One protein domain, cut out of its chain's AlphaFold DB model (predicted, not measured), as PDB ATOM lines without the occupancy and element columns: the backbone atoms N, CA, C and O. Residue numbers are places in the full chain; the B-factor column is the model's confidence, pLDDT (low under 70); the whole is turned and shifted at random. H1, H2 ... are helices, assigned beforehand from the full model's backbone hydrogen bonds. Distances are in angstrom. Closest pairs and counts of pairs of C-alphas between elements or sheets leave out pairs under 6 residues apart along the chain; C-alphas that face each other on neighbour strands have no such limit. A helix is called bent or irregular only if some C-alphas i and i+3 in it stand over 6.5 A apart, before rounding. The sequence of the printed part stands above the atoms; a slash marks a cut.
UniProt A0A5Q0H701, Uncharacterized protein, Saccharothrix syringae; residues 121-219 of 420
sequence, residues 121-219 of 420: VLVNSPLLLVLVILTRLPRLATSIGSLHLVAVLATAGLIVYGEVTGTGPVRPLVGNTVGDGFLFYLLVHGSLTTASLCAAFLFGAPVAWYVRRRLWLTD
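What this domain is: This is residues 121 to 219 of the 420 residues of an uncharacterized protein of Saccharothrix syringae (UniProt A0A5Q0H701). The long helix H4 crosses a helical hairpin of H1 and H2, and its residues 200 to 218, with 219, stick out as an arm; short H3 packs on H4's residues 182 to 188. The 99 printed residues have four named helices, H1 to H4, and no named strand: all helix. The whole is loose, radius of gyration of the C-alphas 17.6 A, spanning 57 by 34 by 22 A.

Where its parts are: H1, residues 121 to 136, begins at C-alpha (-12.373, 43.948, 15.576); it is irregular, C-alphas 133 and 136 being 7.3 A apart. H2, residues 138 to 164, measures 38.8 A from first to last C-alpha. H3 is residues 170 to 174. H4, residues 182 to 218, measures 50.9 A, has a kink of 33 degrees near residue 205 and ends at C-alpha (13.878, 15.247, 13.187).

How they stand to each other: H2 touches H4 at a steep tilt of 62 degrees, closest C-alphas Ala 156 and Leu 192, 5.2 A. The hairpin's tilt is a shallow 17 degrees, opposite ways, closest C-alphas Leu 134 and Ala 141, 5.4 A. H1 touches H4 with residues 121 to 124 alone, closest C-alphas Val 123 and Gly 190, 6.0 A. H1 and H3 are apart. Every O i to N i+4 pair is within hydrogen-bond range in H2 and H3, 9 of 12 in H1, 30 of 33 in H4.

The domain as a whole: The C-alphas farthest apart, Asp 180 and Asp 219, are 58.9 A apart. The printed part has no cut and no long link. Residues under pLDDT 70 include 168 to 182.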
ATOM      1  N   VAL A 121     -12.254  43.553  14.167       83.81
ATOM      2  CA  VAL A 121     -12.373  43.948  15.576       83.81
ATOM      3  C   VAL A 121     -13.844  44.092  15.957       83.81
ATOM      4  O   VAL A 121     -14.247  43.503  16.950       83.81
ATOM      5  N   LEU A 122     -14.648  44.783  15.145       83.38
ATOM      6  CA  LEU A 122     -16.075  45.002  15.392       83.38
ATOM      7  C   LEU A 122     -16.880  43.692  15.475       83.38
ATOM      8  O   LEU A 122     -17.714  43.535  16.361       83.38
ATOM      9  N   VAL A 123     -16.620  42.740  14.575       80.06
ATOM     10  CA  VAL A 123     -17.316  41.442  14.525       80.06
ATOM     11  C   VAL A 123     -16.886  40.530  15.679       80.06
ATOM     12  O   VAL A 123     -17.717  39.818  16.243       80.06
ATOM     13  N   ASN A 124     -15.605  40.554  16.068       80.38
ATOM     14  CA  ASN A 124     -15.067  39.628  17.072       80.38
ATOM     15  C   ASN A 124     -15.065  40.189  18.499       80.38
ATOM     16  O   ASN A 124     -15.064  39.403  19.445       80.38
ATOM     17  N   SER A 125     -15.068  41.510  18.705       80.62
ATOM     18  CA  SER A 125     -15.012  42.107  20.048       80.62
ATOM     19  C   SER A 125     -16.174  41.700  20.962       80.62
ATOM     20  O   SER A 125     -15.897  41.407  22.129       80.62
ATOM     21  N   PRO A 126     -17.439  41.584  20.495       79.31
ATOM     22  CA  PRO A 126     -18.536  41.122  21.343       79.31
ATOM     23  C   PRO A 126     -18.330  39.667  21.769       79.31
ATOM     24  O   PRO A 126     -18.537  39.323  22.931       79.31
ATOM     25  N   LEU A 127     -17.844  38.816  20.855       77.75
ATOM     26  CA  LEU A 127     -17.530  37.424  21.166       77.75
ATOM     27  C   LEU A 127     -16.379  37.326  22.170       77.75
ATOM     28  O   LEU A 127     -16.468  36.552  23.117       77.75
ATOM     29  N   LEU A 128     -15.303  38.092  21.981       76.06
ATOM     30  CA  LEU A 128     -14.157  38.088  22.889       76.06
ATOM     31  C   LEU A 128     -14.574  38.503  24.304       76.06
ATOM     32  O   LEU A 128     -14.160  37.857  25.263       76.06
ATOM     33  N   LEU A 129     -15.444  39.507  24.437       78.94
ATOM     34  CA  LEU A 129     -16.008  39.915  25.724       78.94
ATOM     35  C   LEU A 129     -16.828  38.783  26.367       78.94
ATOM     36  O   LEU A 129     -16.608  38.440  27.529       78.94
ATOM     37  N   VAL A 130     -17.720  38.151  25.598       73.94
ATOM     38  CA  VAL A 130     -18.537  37.016  26.061       73.94
ATOM     39  C   VAL A 130     -17.659  35.829  26.465       73.94
ATOM     40  O   VAL A 130     -17.872  35.230  27.516       73.94
ATOM     41  N   LEU A 131     -16.622  35.507  25.690       71.94
ATOM     42  CA  LEU A 131     -15.680  34.430  26.000       71.94
ATOM     43  C   LEU A 131     -14.855  34.724  27.256       71.94
ATOM     44  O   LEU A 131     -14.618  33.803  28.036       71.94
ATOM     45  N   VAL A 132     -14.451  35.980  27.479       78.56
ATOM     46  CA  VAL A 132     -13.764  36.409  28.709       78.56
ATOM     47  C   VAL A 132     -14.668  36.215  29.928       78.56
ATOM     48  O   VAL A 132     -14.229  35.648  30.932       78.56
ATOM     49  N   ILE A 133     -15.944  36.593  29.829       77.69
ATOM     50  CA  ILE A 133     -16.936  36.396  30.899       77.69
ATOM     51  C   ILE A 133     -17.170  34.897  31.155       77.69
ATOM     52  O   ILE A 133     -17.245  34.451  32.300       77.69
ATOM     53  N   LEU A 134     -17.195  34.087  30.094       76.62
ATOM     54  CA  LEU A 134     -17.413  32.641  30.160       76.62
ATOM     55  C   LEU A 134     -16.154  31.821  30.466       76.62
ATOM     56  O   LEU A 134     -16.219  30.590  30.470       76.62
ATOM     57  N   THR A 135     -15.021  32.452  30.790       71.88
ATOM     58  CA  THR A 135     -13.779  31.744  31.170       71.88
ATOM     59  C   THR A 135     -13.971  30.771  32.335       71.88
ATOM     60  O   THR A 135     -13.244  29.783  32.438       71.88
ATOM     61  N   ARG A 136     -14.977  31.003  33.188       73.88
ATOM     62  CA  ARG A 136     -15.330  30.125  34.316       73.88
ATOM     63  C   ARG A 136     -16.219  28.936  33.938       73.88
ATOM     64  O   ARG A 136     -16.352  28.010  34.731       73.88
ATOM     65  N   LEU A 137     -16.800  28.926  32.737       77.00
ATOM     66  CA  LEU A 137     -17.711  27.889  32.245       77.00
ATOM     67  C   LEU A 137     -17.216  27.368  30.885       77.00
ATOM     68  O   LEU A 137     -17.810  27.657  29.842       77.00
ATOM     69  N   PRO A 138     -16.135  26.564  30.867       68.62
ATOM     70  CA  PRO A 138     -15.408  26.230  29.641       68.62
ATOM     71  C   PRO A 138     -16.263  25.493  28.603       68.62
ATOM     72  O   PRO A 138     -16.046  25.667  27.409       68.62
ATOM     73  N   ARG A 139     -17.260  24.709  29.040       69.56
ATOM     74  CA  ARG A 139     -18.191  24.012  28.138       69.56
ATOM     75  C   ARG A 139     -19.106  24.984  27.386       69.56
ATOM     76  O   ARG A 139     -19.304  24.824  26.185       69.56
ATOM     77  N   LEU A 140     -19.621  26.010  28.064       69.62
ATOM     78  CA  LEU A 140     -20.450  27.041  27.430       69.62
ATOM     79  C   LEU A 140     -19.613  27.931  26.511       69.62
ATOM     80  O   LEU A 140     -20.038  28.216  25.395       69.62
ATOM     81  N   ALA A 141     -18.395  28.285  26.935       65.50
ATOM     82  CA  ALA A 141     -17.454  29.033  26.107       65.50
ATOM     83  C   ALA A 141     -17.159  28.311  24.781       65.50
ATOM     84  O   ALA A 141     -17.186  28.933  23.720       65.50
ATOM     85  N   THR A 142     -16.947  26.987  24.813       69.56
ATOM     86  CA  THR A 142     -16.743  26.207  23.584       69.56
ATOM     87  C   THR A 142     -17.968  26.192  22.676       69.56
ATOM     88  O   THR A 142     -17.815  26.364  21.468       69.56
ATOM     89  N   SER A 143     -19.176  26.028  23.223       71.88
ATOM     90  CA  SER A 143     -20.404  25.997  22.417       71.88
ATOM     91  C   SER A 143     -20.696  27.351  21.770       71.88
ATOM     92  O   SER A 143     -20.950  27.414  20.572       71.88
ATOM     93  N   ILE A 144     -20.588  28.440  22.537       72.69
ATOM     94  CA  ILE A 144     -20.842  29.806  22.058       72.69
ATOM     95  C   ILE A 144     -19.787  30.237  21.036       72.69
ATOM     96  O   ILE A 144     -20.136  30.773  19.986       72.69
ATOM     97  N   GLY A 145     -18.509  29.930  21.284       71.50
ATOM     98  CA  GLY A 145     -17.444  30.165  20.308       71.50
ATOM     99  C   GLY A 145     -17.669  29.404  18.999       71.50
ATOM    100  O   GLY A 145     -17.490  29.967  17.921       71.50
ATOM    101  N   SER A 146     -18.119  28.148  19.080       71.31
ATOM    102  CA  SER A 146     -18.426  27.334  17.896       71.31
ATOM    103  C   SER A 146     -19.613  27.896  17.111       71.31
ATOM    104  O   SER A 146     -19.545  27.990  15.888       71.31
ATOM    105  N   LEU A 147     -20.680  28.306  17.802       75.19
ATOM    106  CA  LEU A 147     -21.880  28.863  17.179       75.19
ATOM    107  C   LEU A 147     -21.600  30.206  16.493       75.19
ATOM    108  O   LEU A 147     -22.046  30.417  15.370       75.19
ATOM    109  N   HIS A 148     -20.798  31.076  17.113       76.50
ATOM    110  CA  HIS A 148     -20.353  32.319  16.482       76.50
ATOM    111  C   HIS A 148     -19.520  32.061  15.224       76.50
ATOM    112  O   HIS A 148     -19.737  32.703  14.202       76.50
ATOM    113  N   LEU A 149     -18.601  31.093  15.267       74.50
ATOM    114  CA  LEU A 149     -17.790  30.737  14.104       74.50
ATOM    115  C   LEU A 149     -18.659  30.217  12.948       74.50
ATOM    116  O   LEU A 149     -18.438  30.600  11.803       74.50
ATOM    117  N   VAL A 150     -19.673  29.399  13.246       76.50
ATOM    118  CA  VAL A 150     -20.664  28.953  12.253       76.50
ATOM    119  C   VAL A 150     -21.442  30.141  11.689       76.50
ATOM    120  O   VAL A 150     -21.552  30.249  10.471       76.50
ATOM    121  N   ALA A 151     -21.931  31.045  12.540       74.81
ATOM    122  CA  ALA A 151     -22.670  32.228  12.110       74.81
ATOM    123  C   ALA A 151     -21.826  33.112  11.180       74.81
ATOM    124  O   ALA A 151     -22.261  33.430  10.081       74.81
ATOM    125  N   VAL A 152     -20.584  33.425  11.561       77.31
ATOM    126  CA  VAL A 152     -19.672  34.248  10.753       77.31
ATOM    127  C   VAL A 152     -19.325  33.584   9.422       77.31
ATOM    128  O   VAL A 152     -19.301  34.259   8.393       77.31
ATOM    129  N   LEU A 153     -19.076  32.270   9.408       74.56
ATOM    130  CA  LEU A 153     -18.817  31.534   8.168       74.56
ATOM    131  C   LEU A 153     -20.051  31.494   7.261       74.56
ATOM    132  O   LEU A 153     -19.910  31.658   6.051       74.56
ATOM    133  N   ALA A 154     -21.246  31.318   7.827       73.12
ATOM    134  CA  ALA A 154     -22.499  31.359   7.082       73.12
ATOM    135  C   ALA A 154     -22.749  32.756   6.496       73.12
ATOM    136  O   ALA A 154     -23.035  32.871   5.307       73.12
ATOM    137  N   THR A 155     -22.561  33.820   7.282       76.00
ATOM    138  CA  THR A 155     -22.678  35.209   6.819       76.00
ATOM    139  C   THR A 155     -21.672  35.515   5.711       76.00
ATOM    140  O   THR A 155     -22.056  36.039   4.672       76.00
ATOM    141  N   ALA A 156     -20.402  35.136   5.877       78.25
ATOM    142  CA  ALA A 156     -19.386  35.299   4.839       78.25
ATOM    143  C   ALA A 156     -19.735  34.511   3.565       78.25
ATOM    144  O   ALA A 156     -19.599  35.038   2.464       78.25
ATOM    145  N   GLY A 157     -20.223  33.276   3.708       70.31
ATOM    146  CA  GLY A 157     -20.677  32.450   2.591       70.31
ATOM    147  C   GLY A 157     -21.856  33.066   1.837       70.31
ATOM    148  O   GLY A 157     -21.829  33.101   0.612       70.31
ATOM    149  N   LEU A 158     -22.846  33.608   2.552       74.56
ATOM    150  CA  LEU A 158     -23.997  34.307   1.969       74.56
ATOM    151  C   LEU A 158     -23.585  35.593   1.244       74.56
ATOM    152  O   LEU A 158     -24.089  35.859   0.158       74.56
ATOM    153  N   ILE A 159     -22.644  36.359   1.808       74.88
ATOM    154  CA  ILE A 159     -22.079  37.553   1.165       74.88
ATOM    155  C   ILE A 159     -21.402  37.169  -0.154       74.88
ATOM    156  O   ILE A 159     -21.700  37.760  -1.188       74.88
ATOM    157  N   VAL A 160     -20.514  36.168  -0.131       71.25
ATOM    158  CA  VAL A 160     -19.810  35.703  -1.336       71.25
ATOM    159  C   VAL A 160     -20.800  35.160  -2.364       71.25
ATOM    160  O   VAL A 160     -20.697  35.496  -3.536       71.25
ATOM    161  N   TYR A 161     -21.770  34.353  -1.936       68.12
ATOM    162  CA  TYR A 161     -22.795  33.804  -2.819       68.12
ATOM    163  C   TYR A 161     -23.603  34.908  -3.505       68.12
ATOM    164  O   TYR A 161     -23.667  34.919  -4.732       68.12
ATOM    165  N   GLY A 162     -24.134  35.862  -2.729       69.94
ATOM    166  CA  GLY A 162     -24.889  37.002  -3.249       69.94
ATOM    167  C   GLY A 162     -24.088  37.808  -4.269       69.94
ATOM    168  O   GLY A 162     -24.603  38.183  -5.320       69.94
ATOM    169  N   GLU A 163     -22.801  38.030  -4.001       70.94
ATOM    170  CA  GLU A 163     -21.911  38.718  -4.937       70.94
ATOM    171  C   GLU A 163     -21.722  37.979  -6.260       70.94
ATOM    172  O   GLU A 163     -21.772  38.601  -7.321       70.94
ATOM    173  N   VAL A 164     -21.539  36.658  -6.225       68.69
ATOM    174  CA  VAL A 164     -21.400  35.873  -7.459       68.69
ATOM    175  C   VAL A 164     -22.723  35.833  -8.233       68.69
ATOM    176  O   VAL A 164     -22.703  35.878  -9.460       68.69
ATOM    177  N   THR A 165     -23.872  35.803  -7.551       69.56
ATOM    178  CA  THR A 165     -25.200  35.851  -8.191       69.56
ATOM    179  C   THR A 165     -25.617  37.254  -8.641       69.56
ATOM    180  O   THR A 165     -26.699  37.413  -9.199       69.56
ATOM    181  N   GLY A 166     -24.792  38.281  -8.407       70.12
ATOM    182  CA  GLY A 166     -25.083  39.669  -8.785       70.12
ATOM    183  C   GLY A 166     -26.124  40.375  -7.907       70.12
ATOM    184  O   GLY A 166     -26.521  41.492  -8.218       70.12
ATOM    185  N   THR A 167     -26.546  39.754  -6.805       72.00
ATOM    186  CA  THR A 167     -27.500  40.288  -5.812       72.00
ATOM    187  C   THR A 167     -26.805  40.711  -4.514       72.00
ATOM    188  O   THR A 167     -27.443  40.925  -3.483       72.00
ATOM    189  N   GLY A 168     -25.475  40.775  -4.548       65.56
ATOM    190  CA  GLY A 168     -24.639  40.933  -3.375       65.56
ATOM    191  C   GLY A 168     -24.583  42.369  -2.851       65.56
ATOM    192  O   GLY A 168     -24.757  43.331  -3.603       65.56
ATOM    193  N   PRO A 169     -24.328  42.526  -1.541       66.25
ATOM    194  CA  PRO A 169     -24.250  43.835  -0.908       66.25
ATOM    195  C   PRO A 169     -22.900  44.544  -1.104       66.25
ATOM    196  O   PRO A 169     -22.826  45.751  -0.929       66.25
ATOM    197  N   VAL A 170     -21.814  43.842  -1.430       64.19
ATOM    198  CA  VAL A 170     -20.442  44.380  -1.497       64.19
ATOM    199  C   VAL A 170     -20.308  45.425  -2.602       64.19
ATOM    200  O   VAL A 170     -19.884  46.539  -2.310       64.19
ATOM    201  N   ARG A 171     -20.684  45.105  -3.848       64.94
ATOM    202  CA  ARG A 171     -20.560  46.025  -5.000       64.94
ATOM    203  C   ARG A 171     -21.244  47.386  -4.796       64.94
ATOM    204  O   ARG A 171     -20.578  48.396  -5.017       64.94
ATOM    205  N   PRO A 172     -22.512  47.465  -4.342       65.31
ATOM    206  CA  PRO A 172     -23.154  48.756  -4.087       65.31
ATOM    207  C   PRO A 172     -22.553  49.512  -2.889       65.31
ATOM    208  O   PRO A 172     -22.658  50.735  -2.826       65.31
ATOM    209  N   LEU A 173     -21.890  48.823  -1.950       62.09
ATOM    210  CA  LEU A 173     -21.269  49.454  -0.778       62.09
ATOM    211  C   LEU A 173     -19.868  50.008  -1.038       62.09
ATOM    212  O   LEU A 173     -19.463  50.946  -0.354       62.09
ATOM    213  N   VAL A 174     -19.129  49.469  -2.013       59.38
ATOM    214  CA  VAL A 174     -17.758  49.925  -2.314       59.38
ATOM    215  C   VAL A 174     -17.728  51.386  -2.795       59.38
ATOM    216  O   VAL A 174     -16.725  52.068  -2.604       59.38
ATOM    217  N   GLY A 175     -18.835  51.905  -3.336       56.38
ATOM    218  CA  GLY A 175     -18.972  53.312  -3.731       56.38
ATOM    219  C   GLY A 175     -19.389  54.277  -2.611       56.38
ATOM    220  O   GLY A 175     -19.363  55.484  -2.828       56.38
ATOM    221  N   ASN A 176     -19.769  53.779  -1.428       56.75
ATOM    222  CA  ASN A 176     -20.425  54.571  -0.379       56.75
ATOM    223  C   ASN A 176     -19.609  54.606   0.929       56.75
ATOM    224  O   ASN A 176     -20.128  54.444   2.033       56.75
ATOM    225  N   THR A 177     -18.293  54.808   0.806       57.62
ATOM    226  CA  THR A 177     -17.317  54.705   1.908       57.62
ATOM    227  C   THR A 177     -17.390  55.827   2.953       57.62
ATOM    228  O   THR A 177     -16.641  55.780   3.924       57.62
ATOM    229  N   VAL A 178     -18.248  56.839   2.770       55.97
ATOM    230  CA  VAL A 178     -18.288  58.061   3.608       55.97
ATOM    231  C   VAL A 178     -19.698  58.363   4.169       55.97
ATOM    232  O   VAL A 178     -19.880  59.377   4.830       55.97
ATOM    233  N   GLY A 179     -20.697  57.493   3.954       62.25
ATOM    234  CA  GLY A 179     -22.097  57.725   4.369       62.25
ATOM    235  C   GLY A 179     -22.707  56.636   5.267       62.25
ATOM    236  O   GLY A 179     -21.992  55.806   5.831       62.25
ATOM    237  N   ASP A 180     -24.043  56.599   5.351       58.88
ATOM    238  CA  ASP A 180     -24.846  55.695   6.207       58.88
ATOM    239  C   ASP A 180     -24.551  54.190   6.009       58.88
ATOM    240  O   ASP A 180     -24.812  53.364   6.886       58.88
ATOM    241  N   GLY A 181     -23.938  53.816   4.880       65.62
ATOM    242  CA  GLY A 181     -23.517  52.447   4.566       65.62
ATOM    243  C   GLY A 181     -22.187  52.000   5.192       65.62
ATOM    244  O   GLY A 181     -21.839  50.823   5.077       65.62
ATOM    245  N   PHE A 182     -21.437  52.882   5.862       69.69
ATOM    246  CA  PHE A 182     -20.084  52.580   6.352       69.69
ATOM    247  C   PHE A 182     -20.045  51.457   7.402       69.69
ATOM    248  O   PHE A 182     -19.183  50.580   7.348       69.69
ATOM    249  N   LEU A 183     -21.005  51.423   8.335       71.56
ATOM    250  CA  LEU A 183     -21.096  50.345   9.331       71.56
ATOM    251  C   LEU A 183     -21.361  48.987   8.678       71.56
ATOM    252  O   LEU A 183     -20.754  47.983   9.051       71.56
ATOM    253  N   PHE A 184     -22.238  48.956   7.679       71.00
ATOM    254  CA  PHE A 184     -22.550  47.736   6.945       71.00
ATOM    255  C   PHE A 184     -21.357  47.279   6.090       71.00
ATOM    256  O   PHE A 184     -21.021  46.094   6.081       71.00
ATOM    257  N   TYR A 185     -20.628  48.221   5.482       70.69
ATOM    258  CA  TYR A 185     -19.359  47.970   4.795       70.69
ATOM    259  C   TYR A 185     -18.302  47.337   5.725       70.69
ATOM    260  O   TYR A 185     -17.702  46.313   5.378       70.69
ATOM    261  N   LEU A 186     -18.137  47.866   6.945       74.75
ATOM    262  CA  LEU A 186     -17.254  47.287   7.968       74.75
ATOM    263  C   LEU A 186     -17.688  45.877   8.390       74.75
ATOM    264  O   LEU A 186     -16.841  44.995   8.513       74.75
ATOM    265  N   LEU A 187     -18.985  45.637   8.601       76.31
ATOM    266  CA  LEU A 187     -19.499  44.315   8.983       76.31
ATOM    267  C   LEU A 187     -19.237  43.263   7.901       76.31
ATOM    268  O   LEU A 187     -18.820  42.143   8.208       76.31
ATOM    269  N   VAL A 188     -19.429  43.632   6.636       74.00
ATOM    270  CA  VAL A 188     -19.186  42.761   5.484       74.00
ATOM    271  C   VAL A 188     -17.702  42.403   5.370       74.00
ATOM    272  O   VAL A 188     -17.349  41.221   5.360       74.00
ATOM    273  N   HIS A 189     -16.808  43.396   5.368       71.88
ATOM    274  CA  HIS A 189     -15.363  43.143   5.299       71.88
ATOM    275  C   HIS A 189     -14.834  42.440   6.561       71.88
ATOM    276  O   HIS A 189     -13.992  41.544   6.473       71.88
ATOM    277  N   GLY A 190     -15.373  42.757   7.738       76.44
ATOM    278  CA  GLY A 190     -15.051  42.087   8.995       76.44
ATOM    279  C   GLY A 190     -15.435  40.610   9.016       76.44
ATOM    280  O   GLY A 190     -14.642  39.769   9.450       76.44
ATOM    281  N   SER A 191     -16.611  40.271   8.483       79.62
ATOM    282  CA  SER A 191     -17.082  38.884   8.376       79.62
ATOM    283  C   SER A 191     -16.200  38.074   7.426       79.62
ATOM    284  O   SER A 191     -15.749  36.984   7.782       79.62
ATOM    285  N   LEU A 192     -15.856  38.640   6.264       77.44
ATOM    286  CA  LEU A 192     -14.937  38.028   5.297       77.44
ATOM    287  C   LEU A 192     -13.519  37.848   5.870       77.44
ATOM    288  O   LEU A 192     -12.896  36.804   5.665       77.44
ATOM    289  N   THR A 193     -13.021  38.819   6.646       76.06
ATOM    290  CA  THR A 193     -11.726  38.719   7.349       76.06
ATOM    291  C   THR A 193     -11.722  37.601   8.362       76.06
ATOM    292  O   THR A 193     -10.814  36.769   8.378       76.06
ATOM    293  N   THR A 194     -12.760  37.555   9.186       78.38
ATOM    294  CA  THR A 194     -12.887  36.544  10.228       78.38
ATOM    295  C   THR A 194     -12.996  35.154   9.608       78.38
ATOM    296  O   THR A 194     -12.273  34.251  10.024       78.38
ATOM    297  N   ALA A 195     -13.806  34.991   8.559       77.12
ATOM    298  CA  ALA A 195     -13.921  33.743   7.811       77.12
ATOM    299  C   ALA A 195     -12.586  33.313   7.182       77.12
ATOM    300  O   ALA A 195     -12.199  32.152   7.307       77.12
ATOM    301  N   SER A 196     -11.837  34.244   6.581       71.56
ATOM    302  CA  SER A 196     -10.528  33.967   5.971       71.56
ATOM    303  C   SER A 196      -9.490  33.526   7.006       71.56
ATOM    304  O   SER A 196      -8.767  32.552   6.792       71.56
ATOM    305  N   LEU A 197      -9.442  34.193   8.163       75.19
ATOM    306  CA  LEU A 197      -8.578  33.800   9.278       75.19
ATOM    307  C   LEU A 197      -8.988  32.444   9.864       75.19
ATOM    308  O   LEU A 197      -8.124  31.620  10.165       75.19
ATOM    309  N   CYS A 198     -10.292  32.179   9.981       74.62
ATOM    310  CA  CYS A 198     -10.810  30.885  10.421       74.62
ATOM    311  C   CYS A 198     -10.438  29.775   9.438       74.62
ATOM    312  O   CYS A 198      -9.965  28.727   9.868       74.62
ATOM    313  N   ALA A 199     -10.574  30.004   8.132       67.81
ATOM    314  CA  ALA A 199     -10.137  29.070   7.102       67.81
ATOM    315  C   ALA A 199      -8.623  28.824   7.199       67.81
ATOM    316  O   ALA A 199      -8.190  27.675   7.278       67.81
ATOM    317  N   ALA A 200      -7.813  29.881   7.300       67.50
ATOM    318  CA  ALA A 200      -6.369  29.759   7.479       67.50
ATOM    319  C   ALA A 200      -6.009  28.952   8.737       67.50
ATOM    320  O   ALA A 200      -5.086  28.139   8.702       67.50
ATOM    321  N   PHE A 201      -6.753  29.110   9.834       68.25
ATOM    322  CA  PHE A 201      -6.569  28.307  11.038       68.25
ATOM    323  C   PHE A 201      -7.024  26.855  10.849       68.25
ATOM    324  O   PHE A 201      -6.290  25.943  11.210       68.25
ATOM    325  N   LEU A 202      -8.197  26.609  10.266       63.69
ATOM    326  CA  LEU A 202      -8.750  25.266  10.069       63.69
ATOM    327  C   LEU A 202      -7.919  24.434   9.088       63.69
ATOM    328  O   LEU A 202      -7.687  23.254   9.341       63.69
ATOM    329  N   PHE A 203      -7.425  25.040   8.009       62.62
ATOM    330  CA  PHE A 203      -6.536  24.383   7.048       62.62
ATOM    331  C   PHE A 203      -5.079  24.374   7.526       62.62
ATOM    332  O   PHE A 203      -4.350  23.404   7.309       62.62
ATOM    333  N   GLY A 204      -4.652  25.416   8.240       59.53
ATOM    334  CA  GLY A 204      -3.304  25.538   8.783       59.53
ATOM    335  C   GLY A 204      -3.055  24.667  10.012       59.53
ATOM    336  O   GLY A 204      -1.939  24.191  10.185       59.53
ATOM    337  N   ALA A 205      -4.054  24.396  10.855       62.31
ATOM    338  CA  ALA A 205      -3.889  23.622  12.086       62.31
ATOM    339  C   ALA A 205      -3.499  22.152  11.836       62.31
ATOM    340  O   ALA A 205      -2.561  21.690  12.489       62.31
ATOM    341  N   PRO A 206      -4.107  21.410  10.887       61.75
ATOM    342  CA  PRO A 206      -3.641  20.081  10.495       61.75
ATOM    343  C   PRO A 206      -2.207  20.098   9.966       61.75
ATOM    344  O   PRO A 206      -1.410  19.233  10.331       61.75
ATOM    345  N   VAL A 207      -1.853  21.105   9.158       64.69
ATOM    346  CA  VAL A 207      -0.491  21.281   8.637       64.69
ATOM    347  C   VAL A 207       0.477  21.580   9.777       64.69
ATOM    348  O   VAL A 207       1.503  20.919   9.891       64.69
ATOM    349  N   ALA A 208       0.144  22.497  10.683       64.38
ATOM    350  CA  ALA A 208       0.949  22.844  11.847       64.38
ATOM    351  C   ALA A 208       1.097  21.658  12.807       64.38
ATOM    352  O   ALA A 208       2.184  21.423  13.335       64.38
ATOM    353  N   TRP A 209       0.040  20.869  13.002       70.06
ATOM    354  CA  TRP A 209       0.081  19.628  13.768       70.06
ATOM    355  C   TRP A 209       0.987  18.596  13.098       70.06
ATOM    356  O   TRP A 209       1.843  18.013  13.764       70.06
ATOM    357  N   TYR A 210       0.863  18.406  11.784       70.25
ATOM    358  CA  TYR A 210       1.713  17.505  11.009       70.25
ATOM    359  C   TYR A 210       3.182  17.943  11.042       70.25
ATOM    360  O   TYR A 210       4.066  17.121  11.287       70.25
ATOM    361  N   VAL A 211       3.446  19.239  10.868       69.69
ATOM    362  CA  VAL A 211       4.775  19.847  10.976       69.69
ATOM    363  C   VAL A 211       5.318  19.628  12.379       69.69
ATOM    364  O   VAL A 211       6.397  19.063  12.511       69.69
ATOM    365  N   ARG A 212       4.562  19.951  13.436       70.44
ATOM    366  CA  ARG A 212       4.965  19.702  14.829       70.44
ATOM    367  C   ARG A 212       5.268  18.221  15.060       70.44
ATOM    368  O   ARG A 212       6.280  17.899  15.674       70.44
ATOM    369  N   ARG A 213       4.448  17.313  14.524       74.44
ATOM    370  CA  ARG A 213       4.685  15.865  14.586       74.44
ATOM    371  C   ARG A 213       5.981  15.476  13.881       74.44
ATOM    372  O   ARG A 213       6.742  14.686  14.428       74.44
ATOM    373  N   ARG A 214       6.264  16.045  12.707       78.88
ATOM    374  CA  ARG A 214       7.539  15.862  12.000       78.88
ATOM    375  C   ARG A 214       8.720  16.431  12.774       78.88
ATOM    376  O   ARG A 214       9.761  15.787  12.783       78.88
ATOM    377  N   LEU A 215       8.573  17.577  13.439       78.38
ATOM    378  CA  LEU A 215       9.642  18.187  14.237       78.38
ATOM    379  C   LEU A 215      10.135  17.224  15.322       78.38
ATOM    380  O   LEU A 215      11.344  17.056  15.474       78.38
ATOM    381  N   TRP A 216       9.227  16.503  15.985       80.50
ATOM    382  CA  TRP A 216       9.595  15.459  16.948       80.50
ATOM    383  C   TRP A 216      10.436  14.329  16.331       80.50
ATOM    384  O   TRP A 216      11.297  13.760  16.999       80.50
ATOM    385  N   LEU A 217      10.238  14.041  15.043       86.00
ATOM    386  CA  LEU A 217      10.938  12.985  14.310       86.00
ATOM    387  C   LEU A 217      12.263  13.443  13.681       86.00
ATOM    388  O   LEU A 217      12.990  12.600  13.165       86.00
ATOM    389  N   THR A 218      12.590  14.742  13.709       86.25
ATOM    390  CA  THR A 218      13.878  15.247  13.187       86.25
ATOM    391  C   THR A 218      15.064  14.877  14.076       86.25
ATOM    392  O   THR A 218      16.171  14.693  13.581       86.25
ATOM    393  N   ASP A 219      14.831  14.740  15.382       88.62
ATOM    394  CA  ASP A 219      15.807  14.256  16.359       88.62
ATOM    395  C   ASP A 219      15.109  13.346  17.366       88.62
ATOM    396  O   ASP A 219      14.760  13.781  18.468       88.62
TER     397      ASP A 219